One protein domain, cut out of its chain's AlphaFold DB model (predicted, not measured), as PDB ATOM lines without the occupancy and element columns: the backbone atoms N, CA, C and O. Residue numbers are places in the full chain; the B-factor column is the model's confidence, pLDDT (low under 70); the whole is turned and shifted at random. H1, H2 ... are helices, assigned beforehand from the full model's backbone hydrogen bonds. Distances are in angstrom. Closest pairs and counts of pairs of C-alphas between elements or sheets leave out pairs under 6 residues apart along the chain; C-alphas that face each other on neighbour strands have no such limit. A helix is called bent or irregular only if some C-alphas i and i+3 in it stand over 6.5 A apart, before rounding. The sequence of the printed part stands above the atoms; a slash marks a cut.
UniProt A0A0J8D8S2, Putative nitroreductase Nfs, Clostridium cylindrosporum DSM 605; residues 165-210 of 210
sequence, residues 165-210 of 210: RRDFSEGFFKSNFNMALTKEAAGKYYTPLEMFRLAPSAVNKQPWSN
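This is residues 165 to 210 of the 210 residues of the protein "Putative nitroreductase Nfs" of Clostridium cylindrosporum DSM 605 (UniProt A0A0J8D8S2). One irregular helix, H2, forms one long side of a small domain that is mostly loop, and the short helix H1 packs on it. A long loop, residues 172 to 182, swings out from H1 and returns to the beginning of H2, while residues 198 to 210 run away from its other end and fold back. The printed part has 46 residues with two named helices, H1 then H2, and no named strand. The class is all helix, though under half of the residues, 19 of 46, are in named elements. The whole is compact, with a radius of gyration of the C-alphas of 10.4 A and spans of 30 by 22 by 13 A.

Find C-alpha 183 at (45.181, 9.510, -32.123); from there H2, residues 183 to 197, runs 12.3 A to C-alpha 197 at (35.562, 17.139, -30.861). H2 is irregular: C-alphas 185 and 188 are 9.0 A apart. Look back to C-alpha 168 at (38.164, 11.301, -34.112), where H1, residues 168 to 171, begins.

Start at H2 and look from Glu 194 to Phe 168: H1 and H2 touch, and these are their closest C-alphas, 7.1 A apart. Their centres are 10.4 A apart. In H2, 5 of 11 O i to N i+4 pairs and 9 of 12 O i to N i+3 pairs are within hydrogen-bond range; H1 is too short for an i+4 pair.

The C-alphas of Gly 187 and Val 203, 30.4 A apart, are the two farthest apart. The link from H1 to H2 is long, with 11 residues. The printed part has no cut and ends at Asn 210, the chain's last residue. The mean pLDDT of the printed part is 89.9; look for values under 70 at residues 209 to 210.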
ATOM      1  N   ARG A 165      28.981  12.002 -31.075       86.56
ATOM      2  CA  ARG A 165      30.082  12.620 -31.804       86.56
ATOM      3  C   ARG A 165      30.618  11.636 -32.825       86.56
ATOM      4  O   ARG A 165      30.652  10.442 -32.530       86.56
ATOM      5  N   ARG A 166      30.995  12.143 -33.996       85.56
ATOM      6  CA  ARG A 166      31.720  11.368 -35.009       85.56
ATOM      7  C   ARG A 166      33.050  10.888 -34.441       85.56
ATOM      8  O   ARG A 166      33.547  11.472 -33.465       85.56
ATOM      9  N   ASP A 167      33.596   9.813 -34.999       88.31
ATOM     10  CA  ASP A 167      34.900   9.330 -34.558       88.31
ATOM     11  C   ASP A 167      35.979  10.402 -34.780       88.31
ATOM     12  O   ASP A 167      35.858  11.265 -35.649       88.31
ATOM     13  N   PHE A 168      37.040  10.374 -33.972       89.44
ATOM     14  CA  PHE A 168      38.164  11.301 -34.112       89.44
ATOM     15  C   PHE A 168      38.748  11.276 -35.533       89.44
ATOM     16  O   PHE A 168      39.028  12.326 -36.106       89.44
ATOM     17  N   SER A 169      38.874  10.085 -36.117       86.44
ATOM     18  CA  SER A 169      39.434   9.904 -37.458       86.44
ATOM     19  C   SER A 169      38.563  10.474 -38.587       86.44
ATOM     20  O   SER A 169      39.080  10.738 -39.667       86.44
ATOM     21  N   GLU A 170      37.272  10.724 -38.343       87.19
ATOM     22  CA  GLU A 170      36.355  11.329 -39.322       87.19
ATOM     23  C   GLU A 170      36.440  12.867 -39.352       87.19
ATOM     24  O   GLU A 170      35.969  13.502 -40.295       87.19
ATOM     25  N   GLY A 171      36.989  13.486 -38.300       87.06
ATOM     26  CA  GLY A 171      36.979  14.943 -38.121       87.06
ATOM     27  C   GLY A 171      38.332  15.630 -38.255       87.06
ATOM     28  O   GLY A 171      38.381  16.852 -38.373       87.06
ATOM     29  N   PHE A 172      39.435  14.882 -38.225       92.19
ATOM     30  CA  PHE A 172      40.775  15.460 -38.210       92.19
ATOM     31  C   PHE A 172      41.669  14.804 -39.243       92.19
ATOM     32  O   PHE A 172      41.662  13.587 -39.414       92.19
ATOM     33  N   PHE A 173      42.487  15.625 -39.896       92.12
ATOM     34  CA  PHE A 173      43.295  15.205 -41.027       92.12
ATOM     35  C   PHE A 173      44.732  15.695 -40.892       92.12
ATOM     36  O   PHE A 173      45.004  16.741 -40.300       92.12
ATOM     37  N   LYS A 174      45.666  14.935 -41.456       91.31
ATOM     38  CA  LYS A 174      47.084  15.277 -41.514       91.31
ATOM     39  C   LYS A 174      47.419  15.699 -42.940       91.31
ATOM     40  O   LYS A 174      47.193  14.942 -43.873       91.31
ATOM     41  N   SER A 175      47.988  16.889 -43.112       90.56
ATOM     42  CA  SER A 175      48.471  17.438 -44.395       90.56
ATOM     43  C   SER A 175      47.416  17.719 -45.483       90.56
ATOM     44  O   SER A 175      47.571  18.702 -46.198       90.56
ATOM     45  N   ASN A 176      46.362  16.911 -45.633       89.12
ATOM     46  CA  ASN A 176      45.251  17.127 -46.567       89.12
ATOM     47  C   ASN A 176      43.972  16.415 -46.085       89.12
ATOM     48  O   ASN A 176      44.052  15.507 -45.266       89.12
ATOM     49  N   PHE A 177      42.807  16.777 -46.632       89.12
ATOM     50  CA  PHE A 177      41.492  16.248 -46.224       89.12
ATOM     51  C   PHE A 177      41.221  14.771 -46.562       89.12
ATOM     52  O   PHE A 177      40.169  14.257 -46.199       89.12
ATOM     53  N   ASN A 178      42.143  14.077 -47.235       89.38
ATOM     54  CA  ASN A 178      42.003  12.656 -47.566       89.38
ATOM     55  C   ASN A 178      42.793  11.747 -46.616       89.38
ATOM     56  O   ASN A 178      42.668  10.527 -46.686       89.38
ATOM     57  N   MET A 179      43.623  12.315 -45.735       91.81
ATOM     58  CA  MET A 179      44.484  11.552 -44.839       91.81
ATOM     59  C   MET A 179      44.063  11.767 -43.387       91.81
ATOM     60  O   MET A 179      44.473  12.735 -42.748       91.81
ATOM     61  N   ALA A 180      43.240  10.856 -42.867       93.31
ATOM     62  CA  ALA A 180      42.766  10.895 -41.487       93.31
ATOM     63  C   ALA A 180      43.932  10.930 -40.481       93.31
ATOM     64  O   ALA A 180      44.927  10.211 -40.610       93.31
ATOM     65  N   LEU A 181      43.802  11.773 -39.459       93.88
ATOM     66  CA  LEU A 181      44.749  11.873 -38.357       93.88
ATOM     67  C   LEU A 181      44.417  10.809 -37.304       93.88
ATOM     68  O   LEU A 181      43.339  10.827 -36.711       93.88
ATOM     69  N   THR A 182      45.354   9.900 -37.030       92.81
ATOM     70  CA  THR A 182      45.203   8.942 -35.924       92.81
ATOM     71  C   THR A 182      45.479   9.605 -34.575       92.81
ATOM     72  O   THR A 182      46.151  10.640 -34.494       92.81
ATOM     73  N   LYS A 183      44.987   8.998 -33.490       93.50
ATOM     74  CA  LYS A 183      45.181   9.510 -32.123       93.50
ATOM     75  C   LYS A 183      46.663   9.541 -31.750       93.50
ATOM     76  O   LYS A 183      47.138  10.514 -31.173       93.50
ATOM     77  N   GLU A 184      47.400   8.509 -32.147       93.25
ATOM     78  CA  GLU A 184      48.836   8.367 -31.915       93.25
ATOM     79  C   GLU A 184      49.611   9.434 -32.696       93.25
ATOM     80  O   GLU A 184      50.477  10.109 -32.141       93.25
ATOM     81  N   ALA A 185      49.254   9.650 -33.969       94.69
ATOM     82  CA  ALA A 185      49.894  10.650 -34.821       94.69
ATOM     83  C   ALA A 185      49.597  12.093 -34.383       94.69
ATOM     84  O   ALA A 185      50.391  12.990 -34.672       94.69
ATOM     85  N   ALA A 186      48.481  12.333 -33.686       95.00
ATOM     86  CA  ALA A 186      48.149  13.642 -33.127       95.00
ATOM     87  C   ALA A 186      49.085  14.044 -31.971       95.00
ATOM     88  O   ALA A 186      49.293  15.238 -31.741       95.00
ATOM     89  N   GLY A 187      49.673  13.076 -31.255       95.81
ATOM     90  CA  GLY A 187      50.632  13.317 -30.175       95.81
ATOM     91  C   GLY A 187      50.131  14.356 -29.164       95.81
ATOM     92  O   GLY A 187      49.024  14.246 -28.636       95.81
ATOM     93  N   LYS A 188      50.912  15.421 -28.935       96.00
ATOM     94  CA  LYS A 188      50.548  16.513 -28.010       96.00
ATOM     95  C   LYS A 188      49.265  17.268 -28.387       96.00
ATOM     96  O   LYS A 188      48.674  17.925 -27.535       96.00
ATOM     97  N   TYR A 189      48.835  17.193 -29.647       95.44
ATOM     98  CA  TYR A 189      47.607  17.833 -30.121       95.44
ATOM     99  C   TYR A 189      46.367  16.961 -29.919       95.44
ATOM    100  O   TYR A 189      45.255  17.451 -30.099       95.44
ATOM    101  N   TYR A 190      46.521  15.697 -29.509       96.06
ATOM    102  CA  TYR A 190      45.387  14.798 -29.320       96.06
ATOM    103  C   TYR A 190      44.359  15.364 -28.333       96.06
ATOM    104  O   TYR A 190      43.187  15.483 -28.669       96.06
ATOM    105  N   THR A 191      44.790  15.771 -27.136       96.62
ATOM    106  CA  THR A 191      43.882  16.277 -26.097       96.62
ATOM    107  C   THR A 191      43.072  17.506 -26.528       96.62
ATOM    108  O   THR A 191      41.850  17.451 -26.395       96.62
ATOM    109  N   PRO A 192      43.666  18.604 -27.042       95.81
ATOM    110  CA  PRO A 192      42.874  19.754 -27.477       95.81
ATOM    111  C   PRO A 192      41.938  19.422 -28.647       95.81
ATOM    112  O   PRO A 192      40.796  19.874 -28.634       95.81
ATOM    113  N   LEU A 193      42.362  18.589 -29.607       95.50
ATOM    114  CA  LEU A 193      41.496  18.156 -30.712       95.50
ATOM    115  C   LEU A 193      40.338  17.284 -30.217       95.50
ATOM    116  O   LEU A 193      39.203  17.469 -30.638       95.50
ATOM    117  N   GLU A 194      40.588  16.383 -29.268       95.38
ATOM    118  CA  GLU A 194      39.542  15.570 -28.647       95.38
ATOM    119  C   GLU A 194      38.550  16.437 -27.864       95.38
ATOM    120  O   GLU A 194      37.355  16.164 -27.871       95.38
ATOM    121  N   MET A 195      39.005  17.514 -27.219       96.12
ATOM    122  CA  MET A 195      38.110  18.449 -26.532       96.12
ATOM    123  C   MET A 195      37.304  19.301 -27.515       96.12
ATOM    124  O   MET A 195      36.095  19.453 -27.333       96.12
ATOM    125  N   PHE A 196      37.930  19.776 -28.594       94.44
ATOM    126  CA  PHE A 196      37.230  20.407 -29.713       94.44
ATOM    127  C   PHE A 196      36.185  19.458 -30.307       94.44
ATOM    128  O   PHE A 196      35.067  19.879 -30.603       94.44
ATOM    129  N   ARG A 197      36.487  18.151 -30.355       93.81
ATOM    130  CA  ARG A 197      35.562  17.139 -30.861       93.81
ATOM    131  C   ARG A 197      34.238  17.103 -30.093       93.81
ATOM    132  O   ARG A 197      33.185  16.781 -30.638       93.81
ATOM    133  N   LEU A 198      34.275  17.441 -28.807       93.19
ATOM    134  CA  LEU A 198      33.115  17.445 -27.915       93.19
ATOM    135  C   LEU A 198      32.304  18.749 -27.966       93.19
ATOM    136  O   LEU A 198      31.225  18.809 -27.353       93.19
ATOM    137  N   ALA A 199      32.758  19.759 -28.714       93.44
ATOM    138  CA  ALA A 199      32.080  21.044 -28.845       93.44
ATOM    139  C   ALA A 199      30.626  20.880 -29.338       93.44
ATOM    140  O   ALA A 199      30.306  19.938 -30.079       93.44
ATOM    141  N   PRO A 200      29.700  21.751 -28.900       92.94
ATOM    142  CA  PRO A 200      28.350  21.781 -29.438       92.94
ATOM    143  C   PRO A 200      28.350  22.265 -30.894       92.94
ATOM    144  O   PRO A 200      29.257  22.946 -31.358       92.94
ATOM    145  N   SER A 201      27.300  21.918 -31.636       90.81
ATOM    146  CA  SER A 201      27.062  22.461 -32.975       90.81
ATOM    147  C   SER A 201      25.569  22.505 -33.283       90.81
ATOM    148  O   SER A 201      24.784  21.722 -32.732       90.81
ATOM    149  N   ALA A 202      25.166  23.423 -34.165       87.75
ATOM    150  CA  ALA A 202      23.776  23.564 -34.585       87.75
ATOM    151  C   ALA A 202      23.238  22.227 -35.116       87.75
ATOM    152  O   ALA A 202      23.843  21.617 -35.998       87.75
ATOM    153  N   VAL A 203      22.128  21.761 -34.530       84.44
ATOM    154  CA  VAL A 203      21.490  20.455 -34.798       84.44
ATOM    155  C   VAL A 203      22.470  19.267 -34.849       84.44
ATOM    156  O   VAL A 203      22.233  18.282 -35.539       84.44
ATOM    157  N   ASN A 204      23.578  19.366 -34.103       85.12
ATOM    158  CA  ASN A 204      24.673  18.397 -34.058       85.12
ATOM    159  C   ASN A 204      25.324  18.072 -35.423       85.12
ATOM    160  O   ASN A 204      25.814  16.957 -35.625       85.12
ATOM    161  N   LYS A 205      25.351  19.038 -36.358       86.06
ATOM    162  CA  LYS A 205      25.964  18.876 -37.692       86.06
ATOM    163  C   LYS A 205      27.451  18.522 -37.646       86.06
ATOM    164  O   LYS A 205      27.911  17.804 -38.528       86.06
ATOM    165  N   GLN A 206      28.171  19.009 -36.628       88.62
ATOM    166  CA  GLN A 206      29.627  18.866 -36.481       88.62
ATOM    167  C   GLN A 206      30.366  19.321 -37.759       88.62
ATOM    168  O   GLN A 206      31.046  18.522 -38.395       88.62
ATOM    169  N   PRO A 207      30.216  20.601 -38.171       85.00
ATOM    170  CA  PRO A 207      30.626  21.101 -39.495       85.00
ATOM    171  C   PRO A 207      32.148  21.198 -39.701       85.00
ATOM    172  O   PRO A 207      32.612  21.719 -40.704       85.00
ATOM    173  N   TRP A 208      32.917  20.731 -38.726       80.62
ATOM    174  CA  TRP A 208      34.370  20.605 -38.752       80.62
ATOM    175  C   TRP A 208      34.813  19.175 -39.114       80.62
ATOM    176  O   TRP A 208      36.002  18.890 -39.128       80.62
ATOM    177  N   SER A 209      33.859  18.292 -39.422       66.56
ATOM    178  CA  SER A 209      34.079  16.970 -40.014       66.56
ATOM    179  C   SER A 209      33.437  16.934 -41.402       66.56
ATOM    180  O   SER A 209      32.306  17.410 -41.546       66.56
ATOM    181  N   ASN A 210      34.171  16.429 -42.402       57.97
ATOM    182  CA  ASN A 210      33.719  16.355 -43.802       57.97
ATOM    183  C   ASN A 210      32.509  15.431 -43.979       57.97
ATOM    184  O   ASN A 210      32.349  14.482 -43.177       57.97
TER     185      ASN A 210